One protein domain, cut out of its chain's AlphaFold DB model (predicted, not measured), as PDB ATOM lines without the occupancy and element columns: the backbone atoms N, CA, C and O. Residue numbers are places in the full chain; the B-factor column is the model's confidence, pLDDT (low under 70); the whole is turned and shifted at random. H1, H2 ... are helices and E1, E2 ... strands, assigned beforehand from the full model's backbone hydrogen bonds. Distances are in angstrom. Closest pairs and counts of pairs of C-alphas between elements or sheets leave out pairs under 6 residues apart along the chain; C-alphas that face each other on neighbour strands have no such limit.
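AT A GLANCE: This is residues 154 to 297 of the 303 residues of an uncharacterized protein of Gammaproteobacteria bacterium (UniProt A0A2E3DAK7). One strongly twisted sheet of nine strands folds over on itself into two crossed layers, like a flattened and incompletely closed barrel: E3, E4 and E7 make one layer, and E1, E5 and E6 run across it in the other. E9 joins the layers at one corner, E2 and E8 turn off at the other end of E6, and the single short helix H1 packs on E3 and E4 at one end. The printed part has 144 residues, with nine named strands and one named helix, H1, which comes between E6 and E7 along the chain; the sheet is branched, its neighbour pairs are antiparallel, and the class is mostly strand. The whole is compact, with a radius of gyration of the C-alphas of 14.8 A and spans of 41 by 34 by 28 A.

HOW THE PARTS SIT: E1, residues 154 to 159, has E6, residues 230 to 241, on one side and E9, residues 292 to 296, on the other side. E1 and E6 are antiparallel at 170 degrees, with N 157 and O 237 2.9 A apart, within hydrogen-bond range. E1 and E9 are antiparallel at 154 degrees, with N 156 and O 295 at 2.8 A. E2, residues 167 to 170, is antiparallel to E6, with N 168 and O 231 at 2.9 A, and on its other side to E8, residues 284 to 288, with N 169 and O 285 at 2.8 A. E3, residues 181 to 190, forms a hairpin with E4, residues 195 to 199, where N 189 and O 196 are 2.8 A apart. On the other side of E3 is E7, residues 259 to 268, antiparallel at 155 degrees, with N 183 and O 265 at 2.8 A. E5, residues 212 to 224, forms a hairpin with E6, antiparallel at 165 degrees, with N 218 and O 236 at 2.8 A. E5 bends by 80 degrees at residue 215, and E6 bends by 66 degrees at residue 238. The closest C-alphas of E3 and E5 are those of Ile 184 and Thr 214, 7.0 A apart. E6 has three neighbours, with E1 and E2 on one side and E5 on the other. E6 and E7 are only just apart, their closest C-alphas 8.3 A from each other. H1, residues 247 to 255, is on the sheet at a height of 8.2 A and only just over E3 alone: 4 of its C-alphas fall on E3, 2 on E4 and 2 on E7. The closest C-alphas of H1 and E4 are those of Phe 249 and His 196, 5.5 A apart. In H1 every O i to N i+4 pair is within hydrogen-bond range. E7 and E9 are antiparallel neighbours, with N 260 and O 292 at 2.8 A.

IN THESE COORDINATES: E1 begins at C-alpha 154, (-34.653, 45.508, -8.271). E3 measures 27.0 A from first to last C-alpha, E5 29.3 A, E6 30.8 A and E7 29.7 A. H1 measures 12.4 A, and its C-alpha 247 is at (-33.571, 35.481, -21.760). E9 ends at C-alpha 296, (-35.924, 49.445, -13.432).

THE WHOLE: The two C-alphas farthest apart are those of Glu 228 and Asp 244, at 42.6 A, while those of Glu 154 and Asp 297 are 6.6 A apart. The printed part has no cut. The links from E4 to E5, residues 200 to 211, and from E7 to E8, residues 269 to 283, are long. Mean pLDDT of the printed part is 91.7; residues 162, 164 and 297 are under 70.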
ATOM      1  N   GLU A 154     -33.386  45.067  -8.860       89.88
ATOM      2  CA  GLU A 154     -34.653  45.508  -8.271       89.88
ATOM      3  C   GLU A 154     -35.523  46.191  -9.338       89.88
ATOM      4  O   GLU A 154     -35.039  47.028 -10.104       89.88
ATOM      5  N   TYR A 155     -36.807  45.837  -9.364       91.25
ATOM      6  CA  TYR A 155     -37.815  46.396 -10.259       91.25
ATOM      7  C   TYR A 155     -39.059  46.808  -9.482       91.25
ATOM      8  O   TYR A 155     -39.469  46.139  -8.526       91.25
ATOM      9  N   PHE A 156     -39.684  47.899  -9.911       91.56
ATOM     10  CA  PHE A 156     -40.892  48.435  -9.305       91.56
ATOM     11  C   PHE A 156     -42.126  48.153 -10.168       91.56
ATOM     12  O   PHE A 156     -42.100  48.302 -11.386       91.56
ATOM     13  N   ILE A 157     -43.215  47.759  -9.508       92.31
ATOM     14  CA  ILE A 157     -44.528  47.518 -10.111       92.31
ATOM     15  C   ILE A 157     -45.534  48.438  -9.421       92.31
ATOM     16  O   ILE A 157     -45.700  48.377  -8.197       92.31
ATOM     17  N   ASN A 158     -46.215  49.275 -10.204       88.88
ATOM     18  CA  ASN A 158     -47.122  50.300  -9.696       88.88
ATOM     19  C   ASN A 158     -48.569  50.106 -10.166       88.88
ATOM     20  O   ASN A 158     -48.968  50.609 -11.215       88.88
ATOM     21  N   CYS A 159     -49.379  49.471  -9.326       86.88
ATOM     22  CA  CYS A 159     -50.819  49.329  -9.511       86.88
ATOM     23  C   CYS A 159     -51.596  50.252  -8.545       86.88
ATOM     24  O   CYS A 159     -52.674  49.903  -8.076       86.88
ATOM     25  N   ASP A 160     -51.068  51.437  -8.199       78.50
ATOM     26  CA  ASP A 160     -51.641  52.333  -7.173       78.50
ATOM     27  C   ASP A 160     -52.950  53.041  -7.570       78.50
ATOM     28  O   ASP A 160     -53.603  53.696  -6.747       78.50
ATOM     29  N   LYS A 161     -53.332  52.961  -8.844       70.56
ATOM     30  CA  LYS A 161     -54.495  53.646  -9.407       70.56
ATOM     31  C   LYS A 161     -55.450  52.617  -9.998       70.56
ATOM     32  O   LYS A 161     -55.015  51.815 -10.810       70.56
ATOM     33  N   PRO A 162     -56.771  52.742  -9.769       66.25
ATOM     34  CA  PRO A 162     -57.759  51.816 -10.330       66.25
ATOM     35  C   PRO A 162     -57.785  51.695 -11.863       66.25
ATOM     36  O   PRO A 162     -58.463  50.833 -12.395       66.25
ATOM     37  N   ARG A 163     -57.130  52.609 -12.589       70.56
ATOM     38  CA  ARG A 163     -56.996  52.543 -14.056       70.56
ATOM     39  C   ARG A 163     -55.807  51.711 -14.518       70.56
ATOM     40  O   ARG A 163     -55.761  51.367 -15.690       70.56
ATOM     41  N   ASP A 164     -54.871  51.481 -13.609       68.62
ATOM     42  CA  ASP A 164     -53.561  50.876 -13.825       68.62
ATOM     43  C   ASP A 164     -53.486  49.519 -13.075       68.62
ATOM     44  O   ASP A 164     -52.412  48.961 -12.882       68.62
ATOM     45  N   ALA A 165     -54.631  49.018 -12.593       83.38
ATOM     46  CA  ALA A 165     -54.770  47.832 -11.754       83.38
ATOM     47  C   ALA A 165     -55.769  46.855 -12.383       83.38
ATOM     48  O   ALA A 165     -56.785  47.282 -12.935       83.38
ATOM     49  N   CYS A 166     -55.497  45.555 -12.266       89.25
ATOM     50  CA  CYS A 166     -56.414  44.521 -12.732       89.25
ATOM     51  C   CYS A 166     -57.668  44.433 -11.852       89.25
ATOM     52  O   CYS A 166     -57.629  44.761 -10.657       89.25
ATOM     53  N   SER A 167     -58.764  43.932 -12.427       92.25
ATOM     54  CA  SER A 167     -59.975  43.591 -11.680       92.25
ATOM     55  C   SER A 167     -60.285  42.098 -11.711       92.25
ATOM     56  O   SER A 167     -59.942  41.374 -12.651       92.25
ATOM     57  N   ILE A 168     -60.932  41.637 -10.646       96.06
ATOM     58  CA  ILE A 168     -61.326  40.246 -10.430       96.06
ATOM     59  C   ILE A 168     -62.785  40.171  -9.987       96.06
ATOM     60  O   ILE A 168     -63.256  41.079  -9.304       96.06
ATOM     61  N   ILE A 169     -63.472  39.071 -10.294       96.00
ATOM     62  CA  ILE A 169     -64.702  38.675  -9.602       96.00
ATOM     63  C   ILE A 169     -64.320  37.709  -8.489       96.00
ATOM     64  O   ILE A 169     -63.776  36.638  -8.747       96.00
ATOM     65  N   TRP A 170     -64.603  38.088  -7.246       97.25
ATOM     66  CA  TRP A 170     -64.387  37.219  -6.096       97.25
ATOM     67  C   TRP A 170     -65.441  36.112  -6.040       97.25
ATOM     68  O   TRP A 170     -66.641  36.394  -5.986       97.25
ATOM     69  N   GLU A 171     -64.986  34.862  -6.006       95.75
ATOM     70  CA  GLU A 171     -65.855  33.679  -6.032       95.75
ATOM     71  C   GLU A 171     -65.873  32.908  -4.710       95.75
ATOM     72  O   GLU A 171     -66.748  32.071  -4.489       95.75
ATOM     73  N   SER A 172     -64.931  33.185  -3.806       94.19
ATOM     74  CA  SER A 172     -64.849  32.446  -2.550       94.19
ATOM     75  C   SER A 172     -65.916  32.873  -1.536       94.19
ATOM     76  O   SER A 172     -65.933  34.012  -1.066       94.19
ATOM     77  N   ASP A 173     -66.739  31.909  -1.115       93.12
ATOM     78  CA  ASP A 173     -67.676  32.053   0.009       93.12
ATOM     79  C   ASP A 173     -67.003  31.841   1.385       93.12
ATOM     80  O   ASP A 173     -67.535  32.256   2.420       93.12
ATOM     81  N   ASP A 174     -65.838  31.185   1.412       95.31
ATOM     82  CA  ASP A 174     -65.145  30.777   2.643       95.31
ATOM     83  C   ASP A 174     -64.140  31.820   3.150       95.31
ATOM     84  O   ASP A 174     -63.760  31.816   4.331       95.31
ATOM     85  N   TYR A 175     -63.709  32.727   2.271       96.06
ATOM     86  CA  TYR A 175     -62.700  33.731   2.569       96.06
ATOM     87  C   TYR A 175     -63.179  35.140   2.207       96.06
ATOM     88  O   TYR A 175     -63.706  35.385   1.127       96.06
ATOM     89  N   ASP A 176     -62.941  36.089   3.115       95.38
ATOM     90  CA  ASP A 176     -63.083  37.521   2.846       95.38
ATOM     91  C   ASP A 176     -61.742  38.054   2.336       95.38
ATOM     92  O   ASP A 176     -60.768  38.070   3.094       95.38
ATOM     93  N   ILE A 177     -61.695  38.509   1.081       96.31
ATOM     94  CA  ILE A 177     -60.494  39.074   0.446       96.31
ATOM     95  C   ILE A 177     -59.817  40.150   1.308       96.31
ATOM     96  O   ILE A 177     -58.591  40.212   1.374       96.31
ATOM     97  N   LYS A 178     -60.595  40.962   2.039       94.31
ATOM     98  CA  LYS A 178     -60.076  42.065   2.868       94.31
ATOM     99  C   LYS A 178     -59.399  41.577   4.156       94.31
ATOM    100  O   LYS A 178     -58.797  42.378   4.869       94.31
ATOM    101  N   ALA A 179     -59.503  40.285   4.465       95.88
ATOM    102  CA  ALA A 179     -58.873  39.637   5.611       95.88
ATOM    103  C   ALA A 179     -57.666  38.759   5.230       95.88
ATOM    104  O   ALA A 179     -57.074  38.143   6.118       95.88
ATOM    105  N   LEU A 180     -57.325  38.674   3.942       97.06
ATOM    106  CA  LEU A 180     -56.236  37.840   3.441       97.06
ATOM    107  C   LEU A 180     -54.952  38.637   3.204       97.06
ATOM    108  O   LEU A 180     -54.956  39.859   3.070       97.06
ATOM    109  N   GLU A 181     -53.843  37.909   3.133       97.19
ATOM    110  CA  GLU A 181     -52.524  38.450   2.823       97.19
ATOM    111  C   GLU A 181     -52.232  38.238   1.324       97.19
ATOM    112  O   GLU A 181     -52.125  37.089   0.893       97.19
ATOM    113  N   PRO A 182     -52.116  39.292   0.503       97.38
ATOM    114  CA  PRO A 182     -51.795  39.156  -0.917       97.38
ATOM    115  C   PRO A 182     -50.320  38.781  -1.123       97.38
ATOM    116  O   PRO A 182     -49.448  39.162  -0.338       97.38
ATOM    117  N   TYR A 183     -50.020  38.099  -2.222       97.44
ATOM    118  CA  TYR A 183     -48.661  37.914  -2.727       97.44
ATOM    119  C   TYR A 183     -48.672  37.835  -4.254       97.44
ATOM    120  O   TYR A 183     -49.663  37.412  -4.847       97.44
ATOM    121  N   ILE A 184     -47.578  38.248  -4.896       97.50
ATOM    122  CA  ILE A 184     -47.419  38.089  -6.344       97.50
ATOM    123  C   ILE A 184     -46.911  36.670  -6.582       97.50
ATOM    124  O   ILE A 184     -45.815  36.333  -6.138       97.50
ATOM    125  N   TYR A 185     -47.702  35.839  -7.257       96.81
ATOM    126  CA  TYR A 185     -47.300  34.465  -7.564       96.81
ATOM    127  C   TYR A 185     -46.633  34.350  -8.938       96.81
ATOM    128  O   TYR A 185     -45.790  33.475  -9.124       96.81
ATOM    129  N   ALA A 186     -46.976  35.245  -9.870       97.25
ATOM    130  CA  ALA A 186     -46.383  35.286 -11.198       97.25
ATOM    131  C   ALA A 186     -46.277  36.715 -11.749       97.25
ATOM    132  O   ALA A 186     -47.106  37.581 -11.456       97.25
ATOM    133  N   ILE A 187     -45.269  36.937 -12.588       97.69
ATOM    134  CA  ILE A 187     -45.131  38.116 -13.447       97.69
ATOM    135  C   ILE A 187     -45.175  37.606 -14.884       97.69
ATOM    136  O   ILE A 187     -44.336  36.798 -15.271       97.69
ATOM    137  N   GLN A 188     -46.156  38.050 -15.664       96.56
ATOM    138  CA  GLN A 188     -46.345  37.605 -17.045       96.56
ATOM    139  C   GLN A 188     -46.039  38.731 -18.028       96.56
ATOM    140  O   GLN A 188     -46.369  39.885 -17.771       96.56
ATOM    141  N   CYS A 189     -45.474  38.395 -19.178       95.06
ATOM    142  CA  CYS A 189     -45.214  39.313 -20.275       95.06
ATOM    143  C   CYS A 189     -45.788  38.730 -21.571       95.06
ATOM    144  O   CYS A 189     -45.551  37.562 -21.873       95.06
ATOM    145  N   ASP A 190     -46.536  39.534 -22.329       90.19
ATOM    146  CA  ASP A 190     -47.072  39.164 -23.646       90.19
ATOM    147  C   ASP A 190     -46.160  39.734 -24.733       90.19
ATOM    148  O   ASP A 190     -45.977  40.948 -24.817       90.19
ATOM    149  N   ASP A 191     -45.577  38.871 -25.561       88.56
ATOM    150  CA  ASP A 191     -44.691  39.295 -26.648       88.56
ATOM    151  C   ASP A 191     -45.420  39.535 -27.989       88.56
ATOM    152  O   ASP A 191     -44.792  39.862 -29.004       88.56
ATOM    153  N   GLY A 192     -46.750  39.383 -27.985       83.06
ATOM    154  CA  GLY A 192     -47.654  39.473 -29.127       83.06
ATOM    155  C   GLY A 192     -47.967  38.128 -29.791       83.06
ATOM    156  O   GLY A 192     -48.889  38.066 -30.612       83.06
ATOM    157  N   GLU A 193     -47.226  37.065 -29.462       83.69
ATOM    158  CA  GLU A 193     -47.469  35.694 -29.921       83.69
ATOM    159  C   GLU A 193     -47.724  34.741 -28.748       83.69
ATOM    160  O   GLU A 193     -48.701  33.989 -28.786       83.69
ATOM    161  N   ASP A 194     -46.881  34.808 -27.715       85.44
ATOM    162  CA  ASP A 194     -46.893  33.927 -26.551       85.44
ATOM    163  C   ASP A 194     -46.769  34.718 -25.230       85.44
ATOM    164  O   ASP A 194     -46.188  35.805 -25.167       85.44
ATOM    165  N   PHE A 195     -47.276  34.120 -24.146       89.12
ATOM    166  CA  PHE A 195     -47.028  34.591 -22.784       89.12
ATOM    167  C   PHE A 195     -45.763  33.953 -22.215       89.12
ATOM    168  O   PHE A 195     -45.572  32.738 -22.287       89.12
ATOM    169  N   HIS A 196     -44.931  34.784 -21.596       94.88
ATOM    170  CA  HIS A 196     -43.733  34.388 -20.862       94.88
ATOM    171  C   HIS A 196     -43.939  34.715 -19.393       94.88
ATOM    172  O   HIS A 196     -44.438  35.790 -19.069       94.88
ATOM    173  N   GLU A 197     -43.564  33.806 -18.501       96.25
ATOM    174  CA  GLU A 197     -43.885  33.924 -17.079       96.25
ATOM    175  C   GLU A 197     -42.635  33.756 -16.223       96.25
ATOM    176  O   GLU A 197     -41.769  32.937 -16.529       96.25
ATOM    177  N   LEU A 198     -42.576  34.531 -15.145       97.75
ATOM    178  CA  LEU A 198     -41.690  34.316 -14.009       97.75
ATOM    179  C   LEU A 198     -42.553  33.892 -12.826       97.75
ATOM    180  O   LEU A 198     -43.571  34.533 -12.549       97.75
ATOM    181  N   ILE A 199     -42.143  32.843 -12.125       97.75
ATOM    182  CA  ILE A 199     -42.908  32.200 -11.060       97.75
ATOM    183  C   ILE A 199     -42.237  32.392  -9.699       97.75
ATOM    184  O   ILE A 199     -41.024  32.269  -9.551       97.75
ATOM    185  N   ASN A 200     -43.040  32.673  -8.672       96.69
ATOM    186  CA  ASN A 200     -42.573  32.781  -7.294       96.69
ATOM    187  C   ASN A 200     -42.619  31.422  -6.578       96.69
ATOM    188  O   ASN A 200     -43.641  30.739  -6.628       96.69
ATOM    189  N   ALA A 201     -41.580  31.076  -5.810       95.19
ATOM    190  CA  ALA A 201     -41.535  29.818  -5.052       95.19
ATOM    191  C   ALA A 201     -42.632  29.653  -3.986       95.19
ATOM    192  O   ALA A 201     -42.861  28.545  -3.500       95.19
ATOM    193  N   GLU A 202     -43.301  30.732  -3.571       93.69
ATOM    194  CA  GLU A 202     -44.447  30.640  -2.666       93.69
ATOM    195  C   GLU A 202     -45.703  30.097  -3.354       93.69
ATOM    196  O   GLU A 202     -46.660  29.732  -2.670       93.69
ATOM    197  N   TRP A 203     -45.735  30.041  -4.686       94.44
ATOM    198  CA  TRP A 203     -46.850  29.454  -5.408       94.44
ATOM    199  C   TRP A 203     -46.869  27.925  -5.224       94.44
ATOM    200  O   TRP A 203     -45.860  27.273  -5.499       94.44
ATOM    201  N   PRO A 204     -47.992  27.315  -4.785       90.81
ATOM    202  CA  PRO A 204     -48.073  25.865  -4.570       90.81
ATOM    203  C   PRO A 204     -47.701  25.025  -5.797       90.81
ATOM    204  O   PRO A 204     -47.214  23.904  -5.658       90.81
ATOM    205  N   GLU A 205     -47.899  25.586  -6.988       89.00
ATOM    206  CA  GLU A 205     -47.675  24.931  -8.276       89.00
ATOM    207  C   GLU A 205     -46.364  25.364  -8.949       89.00
ATOM    208  O   GLU A 205     -46.142  25.063 -10.117       89.00
ATOM    209  N   ALA A 206     -45.450  26.011  -8.213       91.00
ATOM    210  CA  ALA A 206     -44.175  26.476  -8.764       91.00
ATOM    211  C   ALA A 206     -43.276  25.351  -9.315       91.00
ATOM    212  O   ALA A 206     -42.376  25.618 -10.104       91.00
ATOM    213  N   ASP A 207     -43.480  24.094  -8.899       88.69
ATOM    214  CA  ASP A 207     -42.654  22.934  -9.289       88.69
ATOM    215  C   ASP A 207     -41.141  23.170  -9.081       88.69
ATOM    216  O   ASP A 207     -40.287  22.766  -9.868       88.69
ATOM    217  N   GLY A 208     -40.800  23.877  -7.996       88.00
ATOM    218  CA  GLY A 208     -39.422  24.232  -7.648       88.00
ATOM    219  C   GLY A 208     -38.851  25.449  -8.385       88.00
ATOM    220  O   GLY A 208     -37.678  25.750  -8.172       88.00
ATOM    221  N   GLN A 209     -39.646  26.137  -9.211       91.19
ATOM    222  CA  GLN A 209     -39.287  27.430  -9.803       91.19
ATOM    223  C   GLN A 209     -39.296  28.545  -8.756       91.19
ATOM    224  O   GLN A 209     -40.016  28.484  -7.756       91.19
ATOM    225  N   ASP A 210     -38.457  29.549  -8.989       95.44
ATOM    226  CA  ASP A 210     -38.222  30.656  -8.068       95.44
ATOM    227  C   ASP A 210     -37.551  31.820  -8.807       95.44
ATOM    228  O   ASP A 210     -36.441  32.243  -8.492       95.44
ATOM    229  N   ASP A 211     -38.221  32.279  -9.854       96.94
ATOM    230  CA  ASP A 211     -37.660  33.157 -10.883       96.94
ATOM    231  C   ASP A 211     -37.566  34.619 -10.420       96.94
ATOM    232  O   ASP A 211     -36.869  35.445 -11.011       96.94
ATOM    233  N   PHE A 212     -38.287  34.966  -9.350       96.81
ATOM    234  CA  PHE A 212     -38.233  36.290  -8.749       96.81
ATOM    235  C   PHE A 212     -38.557  36.274  -7.258       96.81
ATOM    236  O   PHE A 212     -39.294  35.428  -6.744       96.81
ATOM    237  N   LYS A 213     -38.076  37.301  -6.556       95.31
ATOM    238  CA  LYS A 213     -38.393  37.552  -5.147       95.31
ATOM    239  C   LYS A 213     -39.252  38.789  -4.998       95.31
ATOM    240  O   LYS A 213     -38.853  39.870  -5.413       95.31
ATOM    241  N   THR A 214     -40.389  38.677  -4.318       93.56
ATOM    242  CA  THR A 214     -41.086  39.859  -3.806       93.56
ATOM    243  C   THR A 214     -40.339  40.371  -2.581       93.56
ATOM    244  O   THR A 214     -40.380  39.756  -1.519       93.56
ATOM    245  N   ILE A 215     -39.646  41.501  -2.723       87.62
ATOM    246  CA  ILE A 215     -38.984  42.171  -1.600       87.62
ATOM    247  C   ILE A 215     -40.053  42.839  -0.734       87.62
ATOM    248  O   ILE A 215     -40.024  42.736   0.493       87.62
ATOM    249  N   GLN A 216     -41.004  43.527  -1.375       85.44
ATOM    250  CA  GLN A 216     -42.113  44.196  -0.701       85.44
ATOM    251  C   GLN A 216     -43.375  44.192  -1.554       85.44
ATOM    252  O   GLN A 216     -43.312  44.357  -2.770       85.44
ATOM    253  N   LEU A 217     -44.519  44.093  -0.879       90.12
ATOM    254  CA  LEU A 217     -45.845  44.342  -1.429       90.12
ATOM    255  C   LEU A 217     -46.556  45.279  -0.452       90.12
ATOM    256  O   LEU A 217     -46.845  44.914   0.686       90.12
ATOM    257  N   ASN A 218     -46.761  46.516  -0.885       84.38
ATOM    258  CA  ASN A 218     -47.236  47.619  -0.066       84.38
ATOM    259  C   ASN A 218     -48.586  48.129  -0.572       84.38
ATOM    260  O   ASN A 218     -48.936  47.958  -1.739       84.38
ATOM    261  N   ASP A 219     -49.305  48.809   0.324       87.69
ATOM    262  CA  ASP A 219     -50.544  49.532   0.021       87.69
ATOM    263  C   ASP A 219     -51.608  48.688  -0.696       87.69
ATOM    264  O   ASP A 219     -52.389  49.220  -1.481       87.69
ATOM    265  N   PHE A 220     -51.642  47.376  -0.432       93.88
ATOM    266  CA  PHE A 220     -52.659  46.524  -1.028       93.88
ATOM    267  C   PHE A 220     -54.056  46.938  -0.568       93.88
ATOM    268  O   PHE A 220     -54.340  47.000   0.632       93.88
ATOM    269  N   GLU A 221     -54.939  47.161  -1.531       94.12
ATOM    270  CA  GLU A 221     -56.349  47.423  -1.303       94.12
ATOM    271  C   GLU A 221     -57.181  46.712  -2.375       94.12
ATOM    272  O   GLU A 221     -57.028  46.963  -3.569       94.12
ATOM    273  N   ALA A 222     -58.097  45.847  -1.936       94.94
ATOM    274  CA  ALA A 222     -59.173  45.327  -2.771       94.94
ATOM    275  C   ALA A 222     -60.311  46.359  -2.800       94.94
ATOM    276  O   ALA A 222     -61.163  46.398  -1.902       94.94
ATOM    277  N   VAL A 223     -60.282  47.240  -3.800       93.88
ATOM    278  CA  VAL A 223     -61.258  48.323  -3.976       93.88
ATOM    279  C   VAL A 223     -62.503  47.769  -4.656       93.88
ATOM    280  O   VAL A 223     -62.382  47.075  -5.656       93.88
ATOM    281  N   ASP A 224     -63.694  48.089  -4.152       93.75
ATOM    282  CA  ASP A 224     -64.944  47.610  -4.757       93.75
ATOM    283  C   ASP A 224     -65.079  48.125  -6.213       93.75
ATOM    284  O   ASP A 224     -64.915  49.324  -6.480       93.75
ATOM    285  N   GLY A 225     -65.365  47.212  -7.142       90.19
ATOM    286  CA  GLY A 225     -65.620  47.478  -8.556       90.19
ATOM    287  C   GLY A 225     -67.042  47.978  -8.836       90.19
ATOM    288  O   GLY A 225     -67.764  48.426  -7.941       90.19
ATOM    289  N   ASN A 226     -67.443  47.950 -10.107       88.56
ATOM    290  CA  ASN A 226     -68.794  48.344 -10.517       88.56
ATOM    291  C   ASN A 226     -69.775  47.168 -10.495       88.56
ATOM    292  O   ASN A 226     -70.974  47.395 -10.298       88.56
ATOM    293  N   ASP A 227     -69.277  45.950 -10.708       89.88
ATOM    294  CA  ASP A 227     -70.068  44.726 -10.708       89.88
ATOM    295  C   ASP A 227     -70.110  44.055  -9.320       89.88
ATOM    296  O   ASP A 227     -69.375  44.396  -8.390       89.88
ATOM    297  N   GLU A 228     -71.054  43.128  -9.139       91.31
ATOM    298  CA  GLU A 228     -71.206  42.392  -7.881       91.31
ATOM    299  C   GLU A 228     -69.977  41.510  -7.633       91.31
ATOM    300  O   GLU A 228     -69.560  40.768  -8.519       91.31
ATOM    301  N   ASN A 229     -69.410  41.597  -6.425       92.88
ATOM    302  CA  ASN A 229     -68.167  40.928  -6.027       92.88
ATOM    303  C   ASN A 229     -66.942  41.270  -6.891       92.88
ATOM    304  O   ASN A 229     -65.923  40.586  -6.795       92.88
ATOM    305  N   GLU A 230     -67.007  42.334  -7.692       95.25
ATOM    306  CA  GLU A 230     -65.847  42.822  -8.422       95.25
ATOM    307  C   GLU A 230     -64.909  43.581  -7.477       95.25
ATOM    308  O   GLU A 230     -65.349  44.439  -6.705       95.25
ATOM    309  N   TYR A 231     -63.610  43.306  -7.573       95.44
ATOM    310  CA  TYR A 231     -62.569  44.051  -6.879       95.44
ATOM    311  C   TYR A 231     -61.469  44.488  -7.836       95.44
ATOM    312  O   TYR A 231     -60.981  43.697  -8.636       95.44
ATOM    313  N   ILE A 232     -61.034  45.735  -7.696       94.56
ATOM    314  CA  ILE A 232     -59.846  46.287  -8.343       94.56
ATOM    315  C   ILE A 232     -58.678  46.132  -7.369       94.56
ATOM    316  O   ILE A 232     -58.750  46.604  -6.230       94.56
ATOM    317  N   LEU A 233     -57.617  45.453  -7.804       95.06
ATOM    318  CA  LEU A 233     -56.483  45.085  -6.959       95.06
ATOM    319  C   LEU A 233     -55.394  46.158  -7.019       95.06
ATOM    320  O   LEU A 233     -54.497  46.106  -7.859       95.06
ATOM    321  N   CYS A 234     -55.463  47.135  -6.118       93.00
ATOM    322  CA  CYS A 234     -54.469  48.201  -6.046       93.00
ATOM    323  C   CYS A 234     -53.295  47.778  -5.159       93.00
ATOM    324  O   CYS A 234     -53.528  47.313  -4.047       93.00
ATOM    325  N   PHE A 235     -52.053  47.959  -5.609       91.88
ATOM    326  CA  PHE A 235     -50.848  47.707  -4.804       91.88
ATOM    327  C   PHE A 235     -49.603  48.355  -5.418       91.88
ATOM    328  O   PHE A 235     -49.596  48.755  -6.577       91.88
ATOM    329  N   ASN A 236     -48.525  48.404  -4.638       90.44
ATOM    330  CA  ASN A 236     -47.174  48.676  -5.119       90.44
ATOM    331  C   ASN A 236     -46.266  47.515  -4.735       90.44
ATOM    332  O   ASN A 236     -46.337  47.043  -3.600       90.44
ATOM    333  N   ALA A 237     -45.380  47.087  -5.627       92.06
ATOM    334  CA  ALA A 237     -44.426  46.036  -5.309       92.06
ATOM    335  C   ALA A 237     -43.005  46.388  -5.733       92.06
ATOM    336  O   ALA A 237     -42.781  47.031  -6.754       92.06
ATOM    337  N   LEU A 238     -42.054  45.940  -4.918       90.00
ATOM    338  CA  LEU A 238     -40.638  45.901  -5.250       90.00
ATOM    339  C   LEU A 238     -40.254  44.432  -5.377       90.00
ATOM    340  O   LEU A 238     -40.414  43.663  -4.422       90.00
ATOM    341  N   VAL A 239     -39.770  44.048  -6.550       94.00
ATOM    342  CA  VAL A 239     -39.374  42.674  -6.857       94.00
ATOM    343  C   VAL A 239     -37.906  42.626  -7.256       94.00
ATOM    344  O   VAL A 239     -37.366  43.604  -7.760       94.00
ATOM    345  N   SER A 240     -37.255  41.498  -7.008       93.50
ATOM    346  CA  SER A 240     -35.904  41.213  -7.480       93.50
ATOM    347  C   SER A 240     -35.960  40.113  -8.526       93.50
ATOM    348  O   SER A 240     -36.579  39.078  -8.272       93.50
ATOM    349  N   ILE A 241     -35.354  40.359  -9.686       95.00
ATOM    350  CA  ILE A 241     -35.358  39.452 -10.835       95.00
ATOM    351  C   ILE A 241     -33.942  39.404 -11.418       95.00
ATOM    352  O   ILE A 241     -33.349  40.456 -11.665       95.00
ATOM    353  N   ASP A 242     -33.418  38.206 -11.677       94.50
ATOM    354  CA  ASP A 242     -32.240  38.026 -12.534       94.50
ATOM    355  C   ASP A 242     -32.687  37.762 -13.979       94.50
ATOM    356  O   ASP A 242     -32.864  36.619 -14.401       94.50
ATOM    357  N   LEU A 243     -32.886  38.832 -14.755       93.44
ATOM    358  CA  LEU A 243     -33.312  38.706 -16.154       93.44
ATOM    359  C   LEU A 243     -32.291  37.966 -17.033       93.44
ATOM    360  O   LEU A 243     -32.699  37.385 -18.039       93.44
ATOM    361  N   ASP A 244     -31.006  37.912 -16.654       92.88
ATOM    362  CA  ASP A 244     -29.991  37.189 -17.431       92.88
ATOM    363  C   ASP A 244     -30.252  35.668 -17.414       92.88
ATOM    364  O   ASP A 244     -29.912  34.962 -18.371       92.88
ATOM    365  N   ASN A 245     -30.912  35.160 -16.364       94.50
ATOM    366  CA  ASN A 245     -31.362  33.766 -16.267       94.50
ATOM    367  C   ASN A 245     -32.678  33.498 -17.020       94.50
ATOM    368  O   ASN A 245     -33.032  32.336 -17.239       94.50
ATOM    369  N   HIS A 246     -33.363  34.545 -17.493       95.38
ATOM    370  CA  HIS A 246     -34.653  34.459 -18.184       95.38
ATOM    371  C   HIS A 246     -34.634  35.179 -19.547       95.38
ATOM    372  O   HIS A 246     -35.440  36.082 -19.786       95.38
ATOM    373  N   PRO A 247     -33.773  34.762 -20.500       94.56
ATOM    374  CA  PRO A 247     -33.571  35.481 -21.760       94.56
ATOM    375  C   PRO A 247     -34.833  35.572 -22.628       94.56
ATOM    376  O   PRO A 247     -35.039  36.572 -23.305       94.56
ATOM    377  N   THR A 248     -35.708  34.561 -22.604       95.19
ATOM    378  CA  THR A 248     -36.978  34.605 -23.351       95.19
ATOM    379  C   THR A 248     -37.949  35.620 -22.758       95.19
ATOM    380  O   THR A 248     -38.604  36.344 -23.502       95.19
ATOM    381  N   PHE A 249     -37.999  35.719 -21.427       96.38
ATOM    382  CA  PHE A 249     -38.796  36.729 -20.739       96.38
ATOM    383  C   PHE A 249     -38.233  38.132 -20.988       96.38
ATOM    384  O   PHE A 249     -38.993  39.051 -21.261       96.38
ATOM    385  N   GLN A 250     -36.908  38.296 -20.962       95.25
ATOM    386  CA  GLN A 250     -36.252  39.567 -21.274       95.25
ATOM    387  C   GLN A 250     -36.551  40.032 -22.709       95.25
ATOM    388  O   GLN A 250     -36.919  41.186 -22.913       95.25
ATOM    389  N   GLU A 251     -36.459  39.140 -23.702       94.00
ATOM    390  CA  GLU A 251     -36.833  39.449 -25.090       94.00
ATOM    391  C   GLU A 251     -38.319  39.826 -25.221       94.00
ATOM    392  O   GLU A 251     -38.666  40.725 -25.991       94.00
ATOM    393  N   ALA A 252     -39.203  39.148 -24.481       95.12
ATOM    394  CA  ALA A 252     -40.624  39.482 -24.435       95.12
ATOM    395  C   ALA A 252     -40.856  40.869 -23.820       95.12
ATOM    396  O   ALA A 252     -41.595  41.669 -24.390       95.12
ATOM    397  N   LEU A 253     -40.166  41.178 -22.721       95.12
ATOM    398  CA  LEU A 253     -40.251  42.454 -22.016       95.12
ATOM    399  C   LEU A 253     -39.823  43.625 -22.911       95.12
ATOM    400  O   LEU A 253     -40.512  44.642 -22.962       95.12
ATOM    401  N   GLU A 254     -38.746  43.458 -23.685       93.38
ATOM    402  CA  GLU A 254     -38.311  44.452 -24.675       93.38
ATOM    403  C   GLU A 254     -39.361  44.680 -25.777       93.38
ATOM    404  O   GLU A 254     -39.596  45.818 -26.182       93.38
ATOM    405  N   LYS A 255     -40.008  43.616 -26.275       92.50
ATOM    406  CA  LYS A 255     -41.078  43.726 -27.289       92.50
ATOM    407  C   LYS A 255     -42.349  44.366 -26.734       92.50
ATOM    408  O   LYS A 255     -43.067  45.022 -27.487       92.50
ATOM    409  N   ALA A 256     -42.622  44.145 -25.452       91.69
ATOM    410  CA  ALA A 256     -43.784  44.658 -24.745       91.69
ATOM    411  C   ALA A 256     -43.578  46.081 -24.204       91.69
ATOM    412  O   ALA A 256     -44.419  46.549 -23.446       91.69
ATOM    413  N   ASP A 257     -42.481  46.771 -24.547       91.88
ATOM    414  CA  ASP A 257     -42.137  48.089 -23.994       91.88
ATOM    415  C   ASP A 257     -42.172  48.092 -22.445       91.88
ATOM    416  O   ASP A 257     -42.771  48.964 -21.816       91.88
ATOM    417  N   ASN A 258     -41.554  47.077 -21.828       92.69
ATOM    418  CA  ASN A 258     -41.518  46.827 -20.381       92.69
ATOM    419  C   ASN A 258     -42.882  46.579 -19.715       92.69
ATOM    420  O   ASN A 258     -42.989  46.634 -18.489       92.69
ATOM    421  N   GLN A 259     -43.935  46.297 -20.482       93.62
ATOM    422  CA  GLN A 259     -45.254  46.019 -19.928       93.62
ATOM    423  C   GLN A 259     -45.404  44.565 -19.463       93.62
ATOM    424  O   GLN A 259     -45.148  43.626 -20.213       93.62
ATOM    425  N   ILE A 260     -45.885  44.388 -18.232       95.69
ATOM    426  CA  ILE A 260     -46.148  43.089 -17.601       95.69
ATOM    427  C   ILE A 260     -47.548  43.028 -16.989       95.69
ATOM    428  O   ILE A 260     -48.200  44.048 -16.767       95.69
ATOM    429  N   PHE A 261     -47.988  41.822 -16.647       94.25
ATOM    430  CA  PHE A 261     -49.140  41.554 -15.793       94.25
ATOM    431  C   PHE A 261     -48.654  40.943 -14.480       94.25
ATOM    432  O   PHE A 261     -48.075  39.856 -14.458       94.25
ATOM    433  N   ALA A 262     -48.898  41.637 -13.372       94.69
ATOM    434  CA  ALA A 262     -48.583  41.135 -12.041       94.69
ATOM    435  C   ALA A 262     -49.768  40.325 -11.496       94.69
ATOM    436  O   ALA A 262     -50.865  40.853 -11.306       94.69
ATOM    437  N   ARG A 263     -49.554  39.030 -11.251       95.19
ATOM    438  CA  ARG A 263     -50.601  38.097 -10.826       95.19
ATOM    439  C   ARG A 263     -50.589  37.919  -9.312       95.19
ATOM    440  O   ARG A 263     -49.599  37.463  -8.743       95.19
ATOM    441  N   ILE A 264     -51.699  38.274  -8.668       96.31
ATOM    442  CA  ILE A 264     -51.858  38.243  -7.209       96.31
ATOM    443  C   ILE A 264     -52.613  36.995  -6.783       96.31
ATOM    444  O   ILE A 264     -53.682  36.738  -7.304       96.31
ATOM    445  N   GLN A 265     -52.116  36.281  -5.782       96.44
ATOM    446  CA  GLN A 265     -52.875  35.265  -5.059       96.44
ATOM    447  C   GLN A 265     -52.863  35.593  -3.564       96.44
ATOM    448  O   GLN A 265     -52.237  36.560  -3.124       96.44
ATOM    449  N   PHE A 266     -53.596  34.819  -2.769       97.62
ATOM    450  CA  PHE A 266     -53.827  35.109  -1.363       97.62
ATOM    451  C   PHE A 266     -53.329  34.005  -0.437       97.62
ATOM    452  O   PHE A 266     -53.410  32.807  -0.725       97.62
ATOM    453  N   LYS A 267     -52.842  34.443   0.719       97.44
ATOM    454  CA  LYS A 267     -52.446  33.620   1.850       97.44
ATOM    455  C   LYS A 267     -53.393  33.836   3.019       97.44
ATOM    456  O   LYS A 267     -53.983  34.905   3.197       97.44
ATOM    457  N   LYS A 268     -53.455  32.818   3.870       97.00
ATOM    458  CA  LYS A 268     -54.062  32.879   5.194       97.00
ATOM    459  C   LYS A 268     -53.059  32.374   6.220       97.00
ATOM    460  O   LYS A 268     -52.464  31.314   6.035       97.00
ATOM    461  N   ASP A 269     -52.868  33.142   7.289       95.50
ATOM    462  CA  ASP A 269     -51.907  32.835   8.354       95.50
ATOM    463  C   ASP A 269     -50.483  32.589   7.803       95.50
ATOM    464  O   ASP A 269     -49.797  31.635   8.188       95.50
ATOM    465  N   GLY A 270     -50.056  33.431   6.851       93.62
ATOM    466  CA  GLY A 270     -48.752  33.348   6.192       93.62
ATOM    467  C   GLY A 270     -48.556  32.182   5.217       93.62
ATOM    468  O   GLY A 270     -47.426  31.953   4.784       93.62
ATOM    469  N   LYS A 271     -49.605  31.424   4.864       95.44
ATOM    470  CA  LYS A 271     -49.514  30.277   3.941       95.44
ATOM    471  C   LYS A 271     -50.447  30.417   2.739       95.44
ATOM    472  O   LYS A 271     -51.581  30.854   2.941       95.44
ATOM    473  N   PRO A 272     -50.018  30.009   1.528       96.25
ATOM    474  CA  PRO A 272     -50.903  29.933   0.369       96.25
ATOM    475  C   PRO A 272     -52.145  29.100   0.672       96.25
ATOM    476  O   PRO A 272     -52.066  28.081   1.365       96.25
ATOM    477  N   ILE A 273     -53.288  29.551   0.163       95.94
ATOM    478  CA  ILE A 273     -54.547  28.821   0.288       95.94
ATOM    479  C   ILE A 273     -54.579  27.749  -0.805       95.94
ATOM    480  O   ILE A 273     -54.402  28.053  -1.985       95.94
ATOM    481  N   VAL A 274     -54.773  26.502  -0.384       92.81
ATOM    482  CA  VAL A 274     -54.780  25.316  -1.243       92.81
ATOM    483  C   VAL A 274     -56.035  24.485  -1.007       92.81
ATOM    484  O   VAL A 274     -56.583  24.520   0.100       92.81
ATOM    485  N   ASP A 275     -56.438  23.735  -2.027       89.31
ATOM    486  CA  ASP A 275     -57.573  22.815  -1.985       89.31
ATOM    487  C   ASP A 275     -57.247  21.504  -1.233       89.31
ATOM    488  O   ASP A 275     -56.171  21.325  -0.650       89.31
ATOM    489  N   GLU A 276     -58.198  20.562  -1.217       88.31
ATOM    490  CA  GLU A 276     -58.033  19.261  -0.547       88.31
ATOM    491  C   GLU A 276     -56.905  18.398  -1.139       88.31
ATOM    492  O   GLU A 276     -56.339  17.558  -0.429       88.31
ATOM    493  N   ASP A 277     -56.573  18.603  -2.415       85.06
ATOM    494  CA  ASP A 277     -55.541  17.873  -3.147       85.06
ATOM    495  C   ASP A 277     -54.169  18.582  -3.082       85.06
ATOM    496  O   ASP A 277     -53.145  17.999  -3.454       85.06
ATOM    497  N   GLY A 278     -54.123  19.794  -2.520       84.06
ATOM    498  CA  GLY A 278     -52.918  20.600  -2.331       84.06
ATOM    499  C   GLY A 278     -52.585  21.521  -3.506       84.06
ATOM    500  O   GLY A 278     -51.491  22.088  -3.513       84.06
ATOM    501  N   TYR A 279     -53.496  21.675  -4.469       84.50
ATOM    502  CA  TYR A 279     -53.384  22.647  -5.560       84.50
ATOM    503  C   TYR A 279     -53.840  24.028  -5.102       84.50
ATOM    504  O   TYR A 279     -54.458  24.162  -4.047       84.50
ATOM    505  N   GLN A 280     -53.524  25.075  -5.866       88.69
ATOM    506  CA  GLN A 280     -53.996  26.416  -5.540       88.69
ATOM    507  C   GLN A 280     -55.531  26.443  -5.459       88.69
ATOM    508  O   GLN A 280     -56.222  26.045  -6.393       88.69
ATOM    509  N   GLU A 281     -56.065  26.978  -4.360       91.75
ATOM    510  CA  GLU A 281     -57.509  27.176  -4.229       91.75
ATOM    511  C   GLU A 281     -57.994  28.233  -5.233       91.75
ATOM    512  O   GLU A 281     -57.405  29.317  -5.362       91.75
ATOM    513  N   HIS A 282     -59.101  27.939  -5.912       91.81
ATOM    514  CA  HIS A 282     -59.729  28.877  -6.832       91.81
ATOM    515  C   HIS A 282     -60.541  29.917  -6.048       91.81
ATOM    516  O   HIS A 282     -61.606  29.621  -5.512       91.81
ATOM    517  N   LEU A 283     -60.018  31.142  -5.945       95.19
ATOM    518  CA  LEU A 283     -60.626  32.209  -5.136       95.19
ATOM    519  C   LEU A 283     -61.401  33.239  -5.963       95.19
ATOM    520  O   LEU A 283     -62.287  33.909  -5.429       95.19
ATOM    521  N   TYR A 284     -61.029  33.414  -7.229       95.94
ATOM    522  CA  TYR A 284     -61.541  34.479  -8.080       95.94
ATOM    523  C   TYR A 284     -61.324  34.170  -9.570       95.94
ATOM    524  O   TYR A 284     -60.400  33.438  -9.936       95.94
ATOM    525  N   GLU A 285     -62.106  34.827 -10.428       91.19
ATOM    526  CA  GLU A 285     -61.869  34.909 -11.872       91.19
ATOM    527  C   GLU A 285     -61.324  36.297 -12.254       91.19
ATOM    528  O   GLU A 285     -61.781  37.326 -11.751       91.19
ATOM    529  N   MET A 286     -60.337  36.351 -13.154       90.31
ATOM    530  CA  MET A 286     -59.846  37.621 -13.711       90.31
ATOM    531  C   MET A 286     -60.896  38.223 -14.651       90.31
ATOM    532  O   MET A 286     -61.425  37.523 -15.512       90.31
ATOM    533  N   THR A 287     -61.175  39.522 -14.512       87.88
ATOM    534  CA  THR A 287     -62.143  40.238 -15.365       87.88
ATOM    535  C   THR A 287     -61.437  41.114 -16.386       87.88
ATOM    536  O   THR A 287     -61.548  40.860 -17.583       87.88
ATOM    537  N   ASP A 288     -60.683  42.107 -15.911       85.75
ATOM    538  CA  ASP A 288     -59.896  42.997 -16.754       85.75
ATOM    539  C   ASP A 288     -58.417  42.905 -16.384       85.75
ATOM    540  O   ASP A 288     -58.018  43.123 -15.235       85.75
ATOM    541  N   ASP A 289     -57.608  42.620 -17.401       86.69
ATOM    542  CA  ASP A 289     -56.157  42.620 -17.317       86.69
ATOM    543  C   ASP A 289     -55.595  43.946 -17.809       86.69
ATOM    544  O   ASP A 289     -55.771  44.338 -18.965       86.69
ATOM    545  N   VAL A 290     -54.901  44.639 -16.909       87.56
ATOM    546  CA  VAL A 290     -54.273  45.923 -17.195       87.56
ATOM    547  C   VAL A 290     -52.760  45.740 -17.133       87.56
ATOM    548  O   VAL A 290     -52.237  45.456 -16.055       87.56
ATOM    549  N   PRO A 291     -52.043  45.890 -18.262       90.12
ATOM    550  CA  PRO A 291     -50.594  45.826 -18.240       90.12
ATOM    551  C   PRO A 291     -50.018  47.034 -17.494       90.12
ATOM    552  O   PRO A 291     -50.480  48.167 -17.663       90.12
ATOM    553  N   VAL A 292     -48.976  46.795 -16.707       91.94
ATOM    554  CA  VAL A 292     -48.236  47.796 -15.934       91.94
ATOM    555  C   VAL A 292     -46.764  47.758 -16.328       91.94
ATOM    556  O   VAL A 292     -46.245  46.717 -16.711       91.94
ATOM    557  N   GLU A 293     -46.094  48.902 -16.280       92.00
ATOM    558  CA  GLU A 293     -44.663  48.989 -16.574       92.00
ATOM    559  C   GLU A 293     -43.840  48.358 -15.438       92.00
ATOM    560  O   GLU A 293     -44.092  48.616 -14.258       92.00
ATOM    561  N   LEU A 294     -42.866  47.522 -15.801       93.38
ATOM    562  CA  LEU A 294     -41.842  46.999 -14.905       93.38
ATOM    563  C   LEU A 294     -40.661  47.978 -14.893       93.38
ATOM    564  O   LEU A 294     -39.767  47.906 -15.733       93.38
ATOM    565  N   GLU A 295     -40.679  48.918 -13.954       89.12
ATOM    566  CA  GLU A 295     -39.707  50.015 -13.900       89.12
ATOM    567  C   GLU A 295     -38.380  49.530 -13.295       89.12
ATOM    568  O   GLU A 295     -38.374  48.961 -12.200       89.12
ATOM    569  N   SER A 296     -37.250  49.769 -13.971       81.44
ATOM    570  CA  SER A 296     -35.924  49.445 -13.432       81.44
ATOM    571  C   SER A 296     -35.311  50.630 -12.677       81.44
ATOM    572  O   SER A 296     -35.573  51.792 -12.991       81.44
ATOM    573  N   ASP A 297     -34.444  50.356 -11.697       62.56
ATOM    574  CA  ASP A 297     -33.687  51.405 -10.988       62.56
ATOM    575  C   ASP A 297     -32.783  52.237 -11.939       62.56
ATOM    576  O   ASP A 297     -32.503  53.407 -11.660       62.56
TER     577      ASP A 297